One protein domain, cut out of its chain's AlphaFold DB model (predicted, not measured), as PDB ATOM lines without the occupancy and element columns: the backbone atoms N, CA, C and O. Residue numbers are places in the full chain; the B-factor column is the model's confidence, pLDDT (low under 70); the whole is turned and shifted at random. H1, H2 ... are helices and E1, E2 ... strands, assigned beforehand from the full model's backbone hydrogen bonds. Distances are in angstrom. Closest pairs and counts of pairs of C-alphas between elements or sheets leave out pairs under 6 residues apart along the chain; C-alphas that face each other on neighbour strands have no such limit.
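Overview. This is residues 3 to 129 of the 145 residues of an uncharacterized protein of Candidatus Latescibacteria bacterium (UniProt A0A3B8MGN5). Two small sheets lie face to face as a sandwich, with the helix H3 across the larger sheet on the face turned away from the smaller one, and H4 side by side with H3. H1 meets H4 at a steep angle, and from there H2 leads away from the sandwich to one end of the long axis before residues 74 to 87 come back to E7. The printed part has 127 residues, with seven named strands and four named helices in the order E1 E2 E3 E4 E5 E6 H1 H2 E7 H3 H4, a mixed class of helices and strands. The sheets, E6 E1 E4 E7 and E3 E2 E5, are antiparallel throughout. The whole is compact, with a radius of gyration of the C-alphas of 16.0 A and spans of 56 by 38 by 25 A.

Along the chain. E1, residues 3 to 6, begins at C-alpha 3 (-9.548, 171.833, 78.396). E2 is residues 10 to 14, E3 residues 17 to 21, E4 residues 25 to 28 and E5 residues 35 to 38. E6, residues 46 to 50, is 13.3 A long. H1, residues 56 to 65, is 14.5 A long, and H2 is residues 68 to 73, with C-alpha 73 at (23.585, 173.847, 65.821). E7 is residues 88 to 90. H3, residues 93 to 104, is 16.4 A long. H4, residues 112 to 129, is 26.0 A long and ends at C-alpha 129 (2.603, 188.603, 77.864).

Arrangement. In the larger sheet N 4 and O 48 of the neighbours E1 and E6 are 3.0 A apart, N 3 and O 27 of the neighbours E1 and E4 are 2.9 A apart, and N 26 and O 89 of the neighbours E4 and E7 are 2.8 A apart, each pair within hydrogen-bond range. In the other sheet N 12 and O 19 of the hairpin E2 and E3 are 2.8 A apart, and N 13 and O 36 of E2 and E5 2.9 A. The facing parts of the sheets are 10.3 A apart, centre to centre. H3 is on the larger sheet at a height of 10.0 A and runs across the strands, at 79 degrees to E4 on the local plane. H3 and H4 form a helical hairpin: they touch, at a shallow tilt of 20 degrees, opposite ways, with Ser 98 and Val 119 closest, their C-alphas 6.9 A apart; H4 does so with residues 115 to 122 alone. H4 only grazes the larger sheet, with residues 116 to 126. H1 touches residues 117 to 124 of H4 at a steep tilt of 63 degrees, with the C-alphas of Val 60 and Arg 121 closest at 6.1 A. H2 is close to H1 but not clearly touching, with the C-alphas of Gly 62 and Leu 71 closest at 7.9 A. Every O i to N i+4 pair is within hydrogen-bond range in H1, H3 and H4, and 1 of 2 in H2.

Size, cuts and confidence. The two C-alphas farthest apart are those of Gln 42 and Asp 73, at 55.8 A. The printed part has no cut. The link from H2 to E7, 14 residues, is long. Residues 104 to 109, of which 104 belongs to H3, stand free. Mean pLDDT of the printed part is 86.9; residues 67 to 79 are under 70.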
ATOM      1  N   LYS A   3      -8.121 172.163  78.272       95.44
ATOM      2  CA  LYS A   3      -9.548 171.833  78.396       95.44
ATOM      3  C   LYS A   3     -10.408 173.049  78.057       95.44
ATOM      4  O   LYS A   3     -10.182 174.113  78.631       95.44
ATOM      5  N   SER A   4     -11.405 172.884  77.190       95.06
ATOM      6  CA  SER A   4     -12.452 173.889  76.942       95.06
ATOM      7  C   SER A   4     -13.831 173.244  76.788       95.06
ATOM      8  O   SER A   4     -13.929 172.045  76.502       95.06
ATOM      9  N   PHE A   5     -14.889 174.033  76.988       92.44
ATOM     10  CA  PHE A   5     -16.282 173.575  76.954       92.44
ATOM     11  C   PHE A   5     -17.130 174.371  75.968       92.44
ATOM     12  O   PHE A   5     -16.859 175.536  75.698       92.44
ATOM     13  N   GLU A   6     -18.167 173.719  75.459       88.94
ATOM     14  CA  GLU A   6     -19.289 174.321  74.747       88.94
ATOM     15  C   GLU A   6     -20.584 173.841  75.392       88.94
ATOM     16  O   GLU A   6     -20.758 172.641  75.612       88.94
ATOM     17  N   GLY A   7     -21.481 174.786  75.681       82.81
ATOM     18  CA  GLY A   7     -22.679 174.526  76.475       82.81
ATOM     19  C   GLY A   7     -22.338 174.248  77.943       82.81
ATOM     20  O   GLY A   7     -21.510 173.398  78.255       82.81
ATOM     21  N   GLY A   8     -22.972 174.975  78.864       88.50
ATOM     22  CA  GLY A   8     -22.758 174.784  80.303       88.50
ATOM     23  C   GLY A   8     -21.328 175.084  80.771       88.50
ATOM     24  O   GLY A   8     -20.613 175.885  80.177       88.50
ATOM     25  N   SER A   9     -20.928 174.461  81.877       90.56
ATOM     26  CA  SER A   9     -19.619 174.634  82.516       90.56
ATOM     27  C   SER A   9     -19.180 173.365  83.257       90.56
ATOM     28  O   SER A   9     -19.981 172.477  83.527       90.56
ATOM     29  N   ALA A  10     -17.913 173.259  83.631       93.06
ATOM     30  CA  ALA A  10     -17.417 172.131  84.413       93.06
ATOM     31  C   ALA A  10     -16.470 172.597  85.514       93.06
ATOM     32  O   ALA A  10     -15.604 173.446  85.283       93.06
ATOM     33  N   ALA A  11     -16.597 172.002  86.698       94.75
ATOM     34  CA  ALA A  11     -15.699 172.256  87.812       94.75
ATOM     35  C   ALA A  11     -14.530 171.268  87.763       94.75
ATOM     36  O   ALA A  11     -14.698 170.057  87.891       94.75
ATOM     37  N   TYR A  12     -13.324 171.791  87.579       95.56
ATOM     38  CA  TYR A  12     -12.087 171.022  87.595       95.56
ATOM     39  C   TYR A  12     -11.393 171.161  88.937       95.56
ATOM     40  O   TYR A  12     -11.078 172.277  89.345       95.56
ATOM     41  N   ARG A  13     -11.069 170.047  89.590       96.06
ATOM     42  CA  ARG A  13     -10.191 170.061  90.766       96.06
ATOM     43  C   ARG A  13      -8.792 169.678  90.327       96.06
ATOM     44  O   ARG A  13      -8.583 168.585  89.804       96.06
ATOM     45  N   VAL A  14      -7.849 170.591  90.506       94.31
ATOM     46  CA  VAL A  14      -6.454 170.449  90.080       94.31
ATOM     47  C   VAL A  14      -5.582 170.866  91.258       94.31
ATOM     48  O   VAL A  14      -5.716 171.980  91.761       94.31
ATOM     49  N   GLY A  15      -4.732 169.957  91.743       89.00
ATOM     50  CA  GLY A  15      -3.978 170.200  92.975       89.00
ATOM     51  C   GLY A  15      -4.911 170.475  94.162       89.00
ATOM     52  O   GLY A  15      -5.742 169.636  94.502       89.00
ATOM     53  N   GLN A  16      -4.765 171.649  94.780       87.19
ATOM     54  CA  GLN A  16      -5.619 172.121  95.884       87.19
ATOM     55  C   GLN A  16      -6.721 173.093  95.417       87.19
ATOM     56  O   GLN A  16      -7.533 173.541  96.224       87.19
ATOM     57  N   GLY A  17      -6.744 173.447  94.128       91.12
ATOM     58  CA  GLY A  17      -7.671 174.420  93.557       91.12
ATOM     59  C   GLY A  17      -8.891 173.777  92.904       91.12
ATOM     60  O   GLY A  17      -8.845 172.641  92.430       91.12
ATOM     61  N   THR A  18      -9.989 174.532  92.853       95.62
ATOM     62  CA  THR A  18     -11.165 174.214  92.032       95.62
ATOM     63  C   THR A  18     -11.386 175.337  91.025       95.62
ATOM     64  O   THR A  18     -11.413 176.509  91.397       95.62
ATOM     65  N   PHE A  19     -11.528 174.981  89.752       95.56
ATOM     66  CA  PHE A  19     -11.537 175.896  88.618       95.56
ATOM     67  C   PHE A  19     -12.767 175.636  87.751       95.56
ATOM     68  O   PHE A  19     -12.906 174.553  87.188       95.56
ATOM     69  N   ASN A  20     -13.655 176.624  87.631       94.88
ATOM     70  CA  ASN A  20     -14.824 176.513  86.762       94.88
ATOM     71  C   ASN A  20     -14.455 176.884  85.321       94.88
ATOM     72  O   ASN A  20     -13.935 177.976  85.088       94.88
ATOM     73  N   VAL A  21     -14.722 175.987  84.375       95.31
ATOM     74  CA  VAL A  21     -14.482 176.180  82.940       95.31
ATOM     75  C   VAL A  21     -15.824 176.298  82.234       95.31
ATOM     76  O   VAL A  21     -16.608 175.356  82.241       95.31
ATOM     77  N   ASP A  22     -16.071 177.450  81.628       94.00
ATOM     78  CA  ASP A  22     -17.280 177.804  80.876       94.00
ATOM     79  C   ASP A  22     -16.942 178.028  79.380       94.00
ATOM     80  O   ASP A  22     -15.777 177.880  78.992       94.00
ATOM     81  N   PRO A  23     -17.905 178.395  78.510       94.12
ATOM     82  CA  PRO A  23     -17.642 178.580  77.080       94.12
ATOM     83  C   PRO A  23     -16.747 179.783  76.751       94.12
ATOM     84  O   PRO A  23     -16.318 179.943  75.608       94.12
ATOM     85  N   GLU A  24     -16.450 180.635  77.734       95.38
ATOM     86  CA  GLU A  24     -15.606 181.823  77.596       95.38
ATOM     87  C   GLU A  24     -14.190 181.605  78.140       95.38
ATOM     88  O   GLU A  24     -13.336 182.500  78.073       95.38
ATOM     89  N   SER A  25     -13.918 180.417  78.678       95.56
ATOM     90  CA  SER A  25     -12.677 180.110  79.367       95.56
ATOM     91  C   SER A  25     -12.112 178.738  79.014       95.56
ATOM     92  O   SER A  25     -12.736 177.878  78.394       95.56
ATOM     93  N   TYR A  26     -10.848 178.554  79.369       96.44
ATOM     94  CA  TYR A  26     -10.141 177.293  79.244       96.44
ATOM     95  C   TYR A  26      -9.237 177.068  80.453       96.44
ATOM     96  O   TYR A  26      -8.866 178.002  81.170       96.44
ATOM     97  N   LEU A  27      -8.861 175.811  80.658       96.31
ATOM     98  CA  LEU A  27      -7.941 175.390  81.707       96.31
ATOM     99  C   LEU A  27      -6.723 174.706  81.092       96.31
ATOM    100  O   LEU A  27      -6.847 173.890  80.175       96.31
ATOM    101  N   LEU A  28      -5.548 175.024  81.629       95.50
ATOM    102  CA  LEU A  28      -4.311 174.311  81.347       95.50
ATOM    103  C   LEU A  28      -3.953 173.453  82.553       95.50
ATOM    104  O   LEU A  28      -3.867 173.951  83.670       95.50
ATOM    105  N   VAL A  29      -3.725 172.168  82.307       94.50
ATOM    106  CA  VAL A  29      -3.212 171.233  83.313       94.50
ATOM    107  C   VAL A  29      -1.789 170.869  82.909       94.50
ATOM    108  O   VAL A  29      -1.559 170.453  81.762       94.50
ATOM    109  N   ASN A  30      -0.839 171.094  83.818       93.00
ATOM    110  CA  ASN A  30       0.579 170.836  83.575       93.00
ATOM    111  C   ASN A  30       0.848 169.330  83.421       93.00
ATOM    112  O   ASN A  30       0.031 168.487  83.793       93.00
ATOM    113  N   GLU A  31       1.995 168.987  82.844       90.19
ATOM    114  CA  GLU A  31       2.408 167.594  82.683       90.19
ATOM    115  C   GLU A  31       2.468 166.853  84.032       90.19
ATOM    116  O   GLU A  31       2.896 167.405  85.045       90.19
ATOM    117  N   GLY A  32       1.993 165.602  84.048       88.31
ATOM    118  CA  GLY A  32       1.967 164.744  85.239       88.31
ATOM    119  C   GLY A  32       0.933 165.131  86.303       88.31
ATOM    120  O   GLY A  32       0.779 164.420  87.299       88.31
ATOM    121  N   GLN A  33       0.199 166.227  86.114       91.31
ATOM    122  CA  GLN A  33      -0.736 166.722  87.112       91.31
ATOM    123  C   GLN A  33      -2.080 165.988  87.055       91.31
ATOM    124  O   GLN A  33      -2.753 165.934  86.024       91.31
ATOM    125  N   ARG A  34      -2.489 165.433  88.200       93.31
ATOM    126  CA  ARG A  34      -3.798 164.790  88.364       93.31
ATOM    127  C   ARG A  34      -4.898 165.834  88.493       93.31
ATOM    128  O   ARG A  34      -4.697 166.887  89.101       93.31
ATOM    129  N   TYR A  35      -6.067 165.499  87.964       94.75
ATOM    130  CA  TYR A  35      -7.267 166.309  88.093       94.75
ATOM    131  C   TYR A  35      -8.517 165.435  88.177       94.75
ATOM    132  O   TYR A  35      -8.519 164.297  87.705       94.75
ATOM    133  N   THR A  36      -9.583 165.993  88.739       95.56
ATOM    134  CA  THR A  36     -10.948 165.474  88.598       95.56
ATOM    135  C   THR A  36     -11.817 166.514  87.900       95.56
ATOM    136  O   THR A  36     -11.482 167.702  87.882       95.56
ATOM    137  N   VAL A  37     -12.908 166.065  87.285       93.81
ATOM    138  CA  VAL A  37     -13.889 166.939  86.642       93.81
ATOM    139  C   VAL A  37     -15.284 166.558  87.117       93.81
ATOM    140  O   VAL A  37     -15.645 165.382  87.112       93.81
ATOM    141  N   GLU A  38     -16.044 167.559  87.534       93.31
ATOM    142  CA  GLU A  38     -17.453 167.457  87.891       93.31
ATOM    143  C   GLU A  38     -18.253 168.236  86.840       93.31
ATOM    144  O   GLU A  38     -17.994 169.416  86.581       93.31
ATOM    145  N   ILE A  39     -19.190 167.547  86.191       90.69
ATOM    146  CA  ILE A  39     -20.080 168.107  85.174       90.69
ATOM    147  C   ILE A  39     -21.502 167.877  85.675       90.69
ATOM    148  O   ILE A  39     -21.957 166.738  85.704       90.69
ATOM    149  N   ASP A  40     -22.178 168.951  86.070       79.88
ATOM    150  CA  ASP A  40     -23.569 168.915  86.525       79.88
ATOM    151  C   ASP A  40     -24.410 169.849  85.653       79.88
ATOM    152  O   ASP A  40     -24.489 171.053  85.899       79.88
ATOM    153  N   HIS A  41     -24.958 169.302  84.564       81.81
ATOM    154  CA  HIS A  41     -25.789 170.044  83.614       81.81
ATOM    155  C   HIS A  41     -26.980 169.213  83.159       81.81
ATOM    156  O   HIS A  41     -26.845 168.047  82.798       81.81
ATOM    157  N   GLN A  42     -28.151 169.853  83.127       80.31
ATOM    158  CA  GLN A  42     -29.393 169.251  82.623       80.31
ATOM    159  C   GLN A  42     -29.458 169.241  81.087       80.31
ATOM    160  O   GLN A  42     -30.266 168.527  80.499       80.31
ATOM    161  N   THR A  43     -28.610 170.039  80.436       81.56
ATOM    162  CA  THR A  43     -28.485 170.142  78.978       81.56
ATOM    163  C   THR A  43     -27.180 169.501  78.497       81.56
ATOM    164  O   THR A  43     -26.196 169.534  79.237       81.56
ATOM    165  N   PRO A  44     -27.115 168.981  77.255       85.88
ATOM    166  CA  PRO A  44     -25.875 168.454  76.692       85.88
ATOM    167  C   PRO A  44     -24.736 169.480  76.724       85.88
ATOM    168  O   PRO A  44     -24.929 170.643  76.368       85.88
ATOM    169  N   VAL A  45     -23.546 169.022  77.112       89.56
ATOM    170  CA  VAL A  45     -22.302 169.802  77.095       89.56
ATOM    171  C   VAL A  45     -21.238 169.056  76.296       89.56
ATOM    172  O   VAL A  45     -21.217 167.824  76.280       89.56
ATOM    173  N   SER A  46     -20.337 169.787  75.642       89.81
ATOM    174  CA  SER A  46     -19.238 169.220  74.853       89.81
ATOM    175  C   SER A  46     -17.890 169.725  75.353       89.81
ATOM    176  O   SER A  46     -17.681 170.928  75.508       89.81
ATOM    177  N   SER A  47     -16.939 168.815  75.574       91.69
ATOM    178  CA  SER A  47     -15.575 169.162  75.981       91.69
ATOM    179  C   SER A  47     -14.578 168.878  74.863       91.69
ATOM    180  O   SER A  47     -14.555 167.778  74.318       91.69
ATOM    181  N   LEU A  48     -13.701 169.844  74.573       92.88
ATOM    182  CA  LEU A  48     -12.511 169.623  73.754       92.88
ATOM    183  C   LEU A  48     -11.297 169.510  74.671       92.88
ATOM    184  O   LEU A  48     -11.027 170.384  75.501       92.88
ATOM    185  N   CYS A  49     -10.551 168.426  74.488       93.50
ATOM    186  CA  CYS A  49      -9.362 168.116  75.265       93.50
ATOM    187  C   CYS A  49      -8.166 167.970  74.328       93.50
ATOM    188  O   CYS A  49      -8.107 167.016  73.559       93.50
ATOM    189  N   LEU A  50      -7.201 168.884  74.420       94.00
ATOM    190  CA  LEU A  50      -5.953 168.786  73.663       94.00
ATOM    191  C   LEU A  50      -4.842 168.265  74.572       94.00
ATOM    192  O   LEU A  50      -4.448 168.919  75.548       94.00
ATOM    193  N   PHE A  51      -4.343 167.076  74.248       92.75
ATOM    194  CA  PHE A  51      -3.198 166.468  74.911       92.75
ATOM    195  C   PHE A  51      -1.943 166.790  74.111       92.75
ATOM    196  O   PHE A  51      -1.833 166.443  72.943       92.75
ATOM    197  N   PHE A  52      -1.017 167.493  74.753       91.38
ATOM    198  CA  PHE A  52       0.282 167.796  74.170       91.38
ATOM    199  C   PHE A  52       1.271 166.719  74.623       91.38
ATOM    200  O   PHE A  52       1.205 166.340  75.799       91.38
ATOM    201  N   PRO A  53       2.150 166.220  73.735       90.00
ATOM    202  CA  PRO A  53       3.181 165.277  74.141       90.00
ATOM    203  C   PRO A  53       4.160 165.932  75.136       90.00
ATOM    204  O   PRO A  53       4.271 167.164  75.161       90.00
ATOM    205  N   PRO A  54       4.865 165.139  75.964       88.19
ATOM    206  CA  PRO A  54       5.961 165.634  76.798       88.19
ATOM    207  C   PRO A  54       6.963 166.460  75.985       88.19
ATOM    208  O   PRO A  54       7.242 166.125  74.836       88.19
ATOM    209  N   GLY A  55       7.486 167.547  76.557       87.12
ATOM    210  CA  GLY A  55       8.453 168.426  75.878       87.12
ATOM    211  C   GLY A  55       7.865 169.369  74.817       87.12
ATOM    212  O   GLY A  55       8.548 170.267  74.326       87.12
ATOM    213  N   PHE A  56       6.581 169.232  74.471       90.19
ATOM    214  CA  PHE A  56       5.959 170.036  73.416       90.19
ATOM    215  C   PHE A  56       6.008 171.546  73.692       90.19
ATOM    216  O   PHE A  56       6.187 172.355  72.779       90.19
ATOM    217  N   ALA A  57       5.817 171.957  74.947       89.69
ATOM    218  CA  ALA A  57       5.828 173.373  75.302       89.69
ATOM    219  C   ALA A  57       7.238 173.972  75.161       89.69
ATOM    220  O   ALA A  57       7.384 175.119  74.736       89.69
ATOM    221  N   GLU A  58       8.270 173.197  75.465       88.62
ATOM    222  CA  GLU A  58       9.681 173.532  75.303       88.62
ATOM    223  C   GLU A  58      10.042 173.640  73.817       88.62
ATOM    224  O   GLU A  58      10.669 174.618  73.396       88.62
ATOM    225  N   ASP A  59       9.555 172.706  73.000       87.06
ATOM    226  CA  ASP A  59       9.723 172.740  71.549       87.06
ATOM    227  C   ASP A  59       9.122 174.009  70.951       87.06
ATOM    228  O   ASP A  59       9.794 174.749  70.217       87.06
ATOM    229  N   VAL A  60       7.879 174.319  71.312       89.38
ATOM    230  CA  VAL A  60       7.208 175.523  70.827       89.38
ATOM    231  C   VAL A  60       7.904 176.780  71.358       89.38
ATOM    232  O   VAL A  60       8.118 177.715  70.585       89.38
ATOM    233  N   LYS A  61       8.332 176.811  72.627       86.75
ATOM    234  CA  LYS A  61       9.093 177.938  73.193       86.75
ATOM    235  C   LYS A  61      10.369 178.185  72.398       86.75
ATOM    236  O   LYS A  61      10.581 179.302  71.937       86.75
ATOM    237  N   GLY A  62      11.178 177.155  72.174       83.19
ATOM    238  CA  GLY A  62      12.421 177.321  71.432       83.19
ATOM    239  C   GLY A  62      12.190 177.738  69.974       83.19
ATOM    240  O   GLY A  62      12.997 178.470  69.424       83.19
ATOM    241  N   SER A  63      11.063 177.364  69.354       84.19
ATOM    242  CA  SER A  63      10.709 177.870  68.013       84.19
ATOM    243  C   SER A  63      10.377 179.370  67.983       84.19
ATOM    244  O   SER A  63      10.440 179.990  66.927       84.19
ATOM    245  N   LEU A  64       9.980 179.941  69.125       82.31
ATOM    246  CA  LEU A  64       9.621 181.353  69.260       82.31
ATOM    247  C   LEU A  64      10.829 182.227  69.607       82.31
ATOM    248  O   LEU A  64      10.807 183.421  69.319       82.31
ATOM    249  N   THR A  65      11.839 181.662  70.273       75.75
ATOM    250  CA  THR A  65      12.957 182.417  70.857       75.75
ATOM    251  C   THR A  65      14.296 182.208  70.158       75.75
ATOM    252  O   THR A  65      15.175 183.047  70.319       75.75
ATOM    253  N   SER A  66      14.478 181.107  69.426       71.88
ATOM    254  CA  SER A  66      15.745 180.785  68.762       71.88
ATOM    255  C   SER A  66      15.732 181.224  67.299       71.88
ATOM    256  O   SER A  66      14.701 181.134  66.627       71.88
ATOM    257  N   SER A  67      16.883 181.669  66.787       63.66
ATOM    258  CA  SER A  67      17.047 181.831  65.342       63.66
ATOM    259  C   SER A  67      17.094 180.456  64.655       63.66
ATOM    260  O   SER A  67      17.350 179.438  65.301       63.66
ATOM    261  N   LEU A  68      16.837 180.408  63.341       57.19
ATOM    262  CA  LEU A  68      16.872 179.151  62.581       57.19
ATOM    263  C   LEU A  68      18.252 178.473  62.655       57.19
ATOM    264  O   LEU A  68      18.317 177.251  62.740       57.19
ATOM    265  N   THR A  69      19.330 179.263  62.663       55.06
ATOM    266  CA  THR A  69      20.715 178.779  62.768       55.06
ATOM    267  C   THR A  69      20.979 178.132  64.129       55.06
ATOM    268  O   THR A  69      21.472 177.011  64.187       55.06
ATOM    269  N   ASP A  70      20.536 178.763  65.222       59.31
ATOM    270  CA  ASP A  70      20.738 178.235  66.582       59.31
ATOM    271  C   ASP A  70      20.021 176.895  66.812       59.31
ATOM    272  O   ASP A  70      20.462 176.067  67.607       59.31
ATOM    273  N   LEU A  71      18.898 176.679  66.120       58.62
ATOM    274  CA  LEU A  71      18.075 175.473  66.243       58.62
ATOM    275  C   LEU A  71      18.713 174.256  65.554       58.62
ATOM    276  O   LEU A  71      18.426 173.124  65.940       58.62
ATOM    277  N   LEU A  72      19.567 174.492  64.550       58.16
ATOM    278  CA  LEU A  72      20.315 173.456  63.831       58.16
ATOM    279  C   LEU A  72      21.610 173.078  64.562       58.16
ATOM    280  O   LEU A  72      21.952 171.898  64.600       58.16
ATOM    281  N   ASP A  73      22.290 174.058  65.164       54.81
ATOM    282  CA  ASP A  73      23.585 173.847  65.821       54.81
ATOM    283  C   ASP A  73      23.459 173.317  67.260       54.81
ATOM    284  O   ASP A  73      24.368 172.644  67.750       54.81
ATOM    285  N   ASN A  74      22.345 173.593  67.953       54.88
ATOM    286  CA  ASN A  74      22.158 173.181  69.344       54.88
ATOM    287  C   ASN A  74      20.722 172.673  69.599       54.88
ATOM    288  O   ASN A  74      19.830 173.460  69.939       54.88
ATOM    289  N   PRO A  75      20.453 171.360  69.434       55.53
ATOM    290  CA  PRO A  75      19.139 170.799  69.725       55.53
ATOM    291  C   PRO A  75      18.791 171.050  71.200       55.53
ATOM    292  O   PRO A  75      19.559 170.754  72.112       55.53
ATOM    293  N   LYS A  76      17.639 171.691  71.405       60.91
ATOM    294  CA  LYS A  76      17.229 172.384  72.634       60.91
ATOM    295  C   LYS A  76      17.410 171.542  73.903       60.91
ATOM    296  O   LYS A  76      16.830 170.472  74.023       60.91
ATOM    297  N   ASN A  77      18.101 172.108  74.893       56.19
ATOM    298  CA  ASN A  77      18.098 171.664  76.290       56.19
ATOM    299  C   ASN A  77      17.930 172.895  77.194       56.19
ATOM    300  O   ASN A  77      18.886 173.368  77.805       56.19
ATOM    301  N   ASP A  78      16.723 173.470  77.247       63.66
ATOM    302  CA  ASP A  78      16.400 174.398  78.337       63.66
ATOM    303  C   ASP A  78      16.105 173.552  79.586       63.66
ATOM    304  O   ASP A  78      15.147 172.777  79.568       63.66
ATOM    305  N   PRO A  79      16.906 173.651  80.663       64.62
ATOM    306  CA  PRO A  79      16.703 172.839  81.859       64.62
ATOM    307  C   PRO A  79      15.429 173.213  82.630       64.62
ATOM    308  O   PRO A  79      15.031 172.484  83.538       64.62
ATOM    309  N   ASN A  80      14.790 174.343  82.307       71.31
ATOM    310  CA  ASN A  80      13.597 174.804  83.002       71.31
ATOM    311  C   ASN A  80      12.314 174.406  82.255       71.31
ATOM    312  O   ASN A  80      12.009 175.004  81.217       71.31
ATOM    313  N   PRO A  81      11.501 173.485  82.809       82.00
ATOM    314  CA  PRO A  81      10.251 173.089  82.179       82.00
ATOM    315  C   PRO A  81       9.267 174.259  82.130       82.00
ATOM    316  O   PRO A  81       9.112 175.040  83.080       82.00
ATOM    317  N   VAL A  82       8.548 174.364  81.021       86.38
ATOM    318  CA  VAL A  82       7.506 175.355  80.821       86.38
ATOM    319  C   VAL A  82       6.269 174.942  81.609       86.38
ATOM    320  O   VAL A  82       5.561 173.998  81.273       86.38
ATOM    321  N   ARG A  83       5.973 175.713  82.657       88.12
ATOM    322  CA  ARG A  83       4.764 175.546  83.472       88.12
ATOM    323  C   ARG A  83       3.804 176.716  83.327       88.12
ATOM    324  O   ARG A  83       4.221 177.875  83.204       88.12
ATOM    325  N   PHE A  84       2.518 176.399  83.379       89.12
ATOM    326  CA  PHE A  84       1.414 177.349  83.444       89.12
ATOM    327  C   PHE A  84       0.869 177.425  84.871       89.12
ATOM    328  O   PHE A  84       0.952 176.461  85.631       89.12
ATOM    329  N   TYR A  85       0.313 178.581  85.230       88.88
ATOM    330  CA  TYR A  85      -0.346 178.755  86.519       88.88
ATOM    331  C   TYR A  85      -1.672 177.992  86.542       88.88
ATOM    332  O   TYR A  85      -2.415 177.992  85.560       88.88
ATOM    333  N   GLU A  86      -1.982 177.381  87.680       90.25
ATOM    334  CA  GLU A  86      -3.258 176.705  87.914       90.25
ATOM    335  C   GLU A  86      -4.362 177.750  88.076       90.25
ATOM    336  O   GLU A  86      -4.576 178.300  89.156       90.25
ATOM    337  N   ARG A  87      -5.013 178.092  86.966       91.75
ATOM    338  CA  ARG A  87      -6.162 178.994  86.909       91.75
ATOM    339  C   ARG A  87      -6.949 178.775  85.628       91.75
ATOM    340  O   ARG A  87      -6.442 178.193  84.669       91.75
ATOM    341  N   THR A  88      -8.156 179.317  85.580       93.56
ATOM    342  CA  THR A  88      -8.870 179.487  84.318       93.56
ATOM    343  C   THR A  88      -8.366 180.717  83.576       93.56
ATOM    344  O   THR A  88      -8.010 181.745  84.159       93.56
ATOM    345  N   TYR A  89      -8.302 180.592  82.258       94.25
ATOM    346  CA  TYR A  89      -7.870 181.633  81.340       94.25
ATOM    347  C   TYR A  89      -9.033 181.983  80.421       94.25
ATOM    348  O   TYR A  89      -9.772 181.101  79.995       94.25
ATOM    349  N   ARG A  90      -9.193 183.265  80.087       94.69
ATOM    350  CA  ARG A  90     -10.202 183.698  79.113       94.69
ATOM    351  C   ARG A  90      -9.764 183.312  77.705       94.69
ATOM    352  O   ARG A  90      -8.597 183.488  77.350       94.69
ATOM    353  N   LEU A  91     -10.694 182.802  76.905       94.44
ATOM    354  CA  LEU A  91     -10.455 182.540  75.491       94.44
ATOM    355  C   LEU A  91     -10.306 183.869  74.746       94.44
ATOM    356  O   LEU A  91     -11.211 184.702  74.763       94.44
ATOM    357  N   THR A  92      -9.179 184.054  74.059       93.38
ATOM    358  CA  THR A  92      -9.066 185.137  73.075       93.38
ATOM    359  C   THR A  92      -9.865 184.768  71.820       93.38
ATOM    360  O   THR A  92     -10.060 183.572  71.561       93.38
ATOM    361  N   PRO A  93     -10.311 185.746  71.011       93.25
ATOM    362  CA  PRO A  93     -11.010 185.466  69.756       93.25
ATOM    363  C   PRO A  93     -10.226 184.513  68.842       93.25
ATOM    364  O   PRO A  93     -10.785 183.571  68.283       93.25
ATOM    365  N   GLU A  94      -8.908 184.687  68.758       91.88
ATOM    366  CA  GLU A  94      -8.038 183.876  67.908       91.88
ATOM    367  C   GLU A  94      -7.900 182.450  68.438       91.88
ATOM    368  O   GLU A  94      -7.811 181.510  67.645       91.88
ATOM    369  N   LEU A  95      -7.809 182.263  69.760       93.88
ATOM    370  CA  LEU A  95      -7.742 180.926  70.344       93.88
ATOM    371  C   LEU A  95      -9.086 180.216  70.191       93.88
ATOM    372  O   LEU A  95      -9.099 179.070  69.752       93.88
ATOM    373  N   ARG A  96     -10.202 180.908  70.454       94.31
ATOM    374  CA  ARG A  96     -11.556 180.382  70.231       94.31
ATOM    375  C   ARG A  96     -11.722 179.882  68.803       94.31
ATOM    376  O   ARG A  96     -12.117 178.740  68.612       94.31
ATOM    377  N   GLN A  97     -11.340 180.693  67.819       92.88
ATOM    378  CA  GLN A  97     -11.427 180.309  66.414       92.88
ATOM    379  C   GLN A  97     -10.595 179.055  66.109       92.88
ATOM    380  O   GLN A  97     -11.068 178.161  65.415       92.88
ATOM    381  N   SER A  98      -9.373 178.945  66.645       93.19
ATOM    382  CA  SER A  98      -8.558 177.737  66.456       93.19
ATOM    383  C   SER A  98      -9.161 176.497  67.111       93.19
ATOM    384  O   SER A  98      -9.087 175.425  66.522       93.19
ATOM    385  N   LEU A  99      -9.764 176.624  68.295       94.06
ATOM    386  CA  LEU A  99     -10.439 175.498  68.942       94.06
ATOM    387  C   LEU A  99     -11.699 175.091  68.170       94.06
ATOM    388  O   LEU A  99     -11.910 173.899  67.987       94.06
ATOM    389  N   GLN A 100     -12.474 176.051  67.659       92.44
ATOM    390  CA  GLN A 100     -13.641 175.782  66.814       92.44
ATOM    391  C   GLN A 100     -13.248 175.024  65.543       92.44
ATOM    392  O   GLN A 100     -13.817 173.982  65.248       92.44
ATOM    393  N   MET A 101     -12.200 175.479  64.846       91.56
ATOM    394  CA  MET A 101     -11.689 174.773  63.668       91.56
ATOM    395  C   MET A 101     -11.324 173.322  63.986       91.56
ATOM    396  O   MET A 101     -11.583 172.451  63.168       91.56
ATOM    397  N   ILE A 102     -10.729 173.049  65.154       92.56
ATOM    398  CA  ILE A 102     -10.393 171.678  65.566       92.56
ATOM    399  C   ILE A 102     -11.659 170.857  65.840       92.56
ATOM    400  O   ILE A 102     -11.700 169.694  65.454       92.56
ATOM    401  N   ARG A 103     -12.682 171.442  66.478       91.19
ATOM    402  CA  ARG A 103     -13.964 170.767  66.757       91.19
ATOM    403  C   ARG A 103     -14.702 170.376  65.481       91.19
ATOM    404  O   ARG A 103     -15.237 169.277  65.414       91.19
ATOM    405  N   ASP A 104     -14.686 171.260  64.490       91.12
ATOM    406  CA  ASP A 104     -15.405 171.081  63.225       91.12
ATOM    407  C   ASP A 104     -14.595 170.290  62.182       91.12
ATOM    408  O   ASP A 104     -15.099 169.980  61.103       91.12
ATOM    409  N   SER A 105     -13.323 169.990  62.468       90.31
ATOM    410  CA  SER A 105     -12.453 169.263  61.543       90.31
ATOM    411  C   SER A 105     -12.842 167.790  61.450       90.31
ATOM    412  O   SER A 105     -13.038 167.123  62.463       90.31
ATOM    413  N   ASP A 106     -12.831 167.254  60.230       88.19
ATOM    414  CA  ASP A 106     -12.905 165.812  60.011       88.19
ATOM    415  C   ASP A 106     -11.584 165.152  60.465       88.19
ATOM    416  O   ASP A 106     -10.514 165.521  59.954       88.19
ATOM    417  N   PRO A 107     -11.624 164.163  61.382       81.94
ATOM    418  CA  PRO A 107     -10.447 163.403  61.799       81.94
ATOM    419  C   PRO A 107      -9.629 162.806  60.644       81.94
ATOM    420  O   PRO A 107      -8.426 162.613  60.798       81.94
ATOM    421  N   ALA A 108     -10.247 162.531  59.490       85.19
ATOM    422  CA  ALA A 108      -9.570 161.988  58.313       85.19
ATOM    423  C   ALA A 108      -8.715 163.019  57.554       85.19
ATOM    424  O   ALA A 108      -7.849 162.635  56.769       85.19
ATOM    425  N   THR A 109      -8.954 164.319  57.753       84.94
ATOM    426  CA  THR A 109      -8.301 165.397  56.979       84.94
ATOM    427  C   THR A 109      -7.526 166.390  57.835       84.94
ATOM    428  O   THR A 109      -6.736 167.179  57.310       84.94
ATOM    429  N   ILE A 110      -7.723 166.365  59.154       86.81
ATOM    430  CA  ILE A 110      -6.993 167.228  60.072       86.81
ATOM    431  C   ILE A 110      -5.490 166.912  60.024       86.81
ATOM    432  O   ILE A 110      -5.086 165.756  60.012       86.81
ATOM    433  N   ASN A 111      -4.656 167.955  60.031       88.62
ATOM    434  CA  ASN A 111      -3.234 167.850  60.359       88.62
ATOM    435  C   ASN A 111      -3.077 168.123  61.868       88.62
ATOM    436  O   ASN A 111      -3.062 169.302  62.257       88.62
ATOM    437  N   PRO A 112      -2.999 167.085  62.726       86.06
ATOM    438  CA  PRO A 112      -3.030 167.262  64.174       86.06
ATOM    439  C   PRO A 112      -1.826 168.062  64.666       86.06
ATOM    440  O   PRO A 112      -1.994 169.009  65.435       86.06
ATOM    441  N   ASP A 113      -0.636 167.755  64.152       87.00
ATOM    442  CA  ASP A 113       0.620 168.374  64.576       87.00
ATOM    443  C   ASP A 113       0.629 169.872  64.272       87.00
ATOM    444  O   ASP A 113       0.927 170.699  65.138       87.00
ATOM    445  N   GLY A 114       0.217 170.246  63.057       88.75
ATOM    446  CA  GLY A 114       0.127 171.645  62.648       88.75
ATOM    447  C   GLY A 114      -0.860 172.444  63.503       88.75
ATOM    448  O   GLY A 114      -0.570 173.585  63.885       88.75
ATOM    449  N   GLN A 115      -2.011 171.858  63.841       90.25
ATOM    450  CA  GLN A 115      -3.017 172.517  64.677       90.25
ATOM    451  C   GLN A 115      -2.584 172.606  66.141       90.25
ATOM    452  O   GLN A 115      -2.697 173.675  66.749       90.25
ATOM    453  N   MET A 116      -2.023 171.530  66.692       91.31
ATOM    454  CA  MET A 116      -1.458 171.521  68.040       91.31
ATOM    455  C   MET A 116      -0.374 172.583  68.166       91.31
ATOM    456  O   MET A 116      -0.438 173.392  69.090       91.31
ATOM    457  N   PHE A 117       0.560 172.659  67.213       91.38
ATOM    458  CA  PHE A 117       1.627 173.661  67.213       91.38
ATOM    459  C   PHE A 117       1.087 175.094  67.170       91.38
ATOM    460  O   PHE A 117       1.533 175.954  67.933       91.38
ATOM    461  N   ARG A 118       0.072 175.361  66.335       91.88
ATOM    462  CA  ARG A 118      -0.603 176.670  66.276       91.88
ATOM    463  C   ARG A 118      -1.239 177.053  67.609       91.88
ATOM    464  O   ARG A 118      -1.058 178.189  68.056       91.88
ATOM    465  N   VAL A 119      -1.961 176.129  68.244       94.50
ATOM    466  CA  VAL A 119      -2.565 176.353  69.566       94.50
ATOM    467  C   VAL A 119      -1.477 176.569  70.618       94.50
ATOM    468  O   VAL A 119      -1.511 177.576  71.320       94.50
ATOM    469  N   GLY A 120      -0.468 175.697  70.677       93.38
ATOM    470  CA  GLY A 120       0.665 175.799  71.599       93.38
ATOM    471  C   GLY A 120       1.368 177.152  71.528       93.38
ATOM    472  O   GLY A 120       1.608 177.780  72.561       93.38
ATOM    473  N   ARG A 121       1.615 177.659  70.312       93.00
ATOM    474  CA  ARG A 121       2.222 178.984  70.100       93.00
ATOM    475  C   ARG A 121       1.395 180.098  70.732       93.00
ATOM    476  O   ARG A 121       1.951 180.937  71.435       93.00
ATOM    477  N   LYS A 122       0.074 180.093  70.521       92.81
ATOM    478  CA  LYS A 122      -0.838 181.097  71.100       92.81
ATOM    479  C   LYS A 122      -0.827 181.050  72.630       92.81
ATOM    480  O   LYS A 122      -0.749 182.098  73.267       92.81
ATOM    481  N   LEU A 123      -0.840 179.850  73.215       93.00
ATOM    482  CA  LEU A 123      -0.783 179.667  74.670       93.00
ATOM    483  C   LEU A 123       0.519 180.218  75.268       93.00
ATOM    484  O   LEU A 123       0.488 180.905  76.291       93.00
ATOM    485  N   LEU A 124       1.661 179.955  74.627       90.62
ATOM    486  CA  LEU A 124       2.958 180.435  75.111       90.62
ATOM    487  C   LEU A 124       3.135 181.939  74.961       90.62
ATOM    488  O   LEU A 124       3.617 182.576  75.897       90.62
ATOM    489  N   VAL A 125       2.701 182.521  73.843       88.38
ATOM    490  CA  VAL A 125       2.716 183.980  73.664       88.38
ATOM    491  C   VAL A 125       1.861 184.654  74.739       88.38
ATOM    492  O   VAL A 125       2.345 185.567  75.409       88.38
ATOM    493  N   GLY A 126       0.646 184.152  74.990       86.06
ATOM    494  CA  GLY A 126      -0.216 184.667  76.057       86.06
ATOM    495  C   GLY A 126       0.426 184.557  77.445       86.06
ATOM    496  O   GLY A 126       0.387 185.499  78.233       86.06
ATOM    497  N   ARG A 127       1.104 183.439  77.740       87.62
ATOM    498  CA  ARG A 127       1.879 183.276  78.982       87.62
ATOM    499  C   ARG A 127       3.008 184.304  79.101       87.62
ATOM    500  O   ARG A 127       3.204 184.852  80.183       87.62
ATOM    501  N   MET A 128       3.768 184.540  78.032       81.88
ATOM    502  CA  MET A 128       4.879 185.500  78.028       81.88
ATOM    503  C   MET A 128       4.383 186.934  78.254       81.88
ATOM    504  O   MET A 128       4.992 187.667  79.032       81.88
ATOM    505  N   GLN A 129       3.252 187.306  77.648       82.38
ATOM    506  CA  GLN A 129       2.603 188.603  77.864       82.38
ATOM    507  C   GLN A 129       2.196 188.781  79.331       82.38
ATOM    508  O   GLN A 129       2.624 189.743  79.966       82.38
TER     509      GLN A 129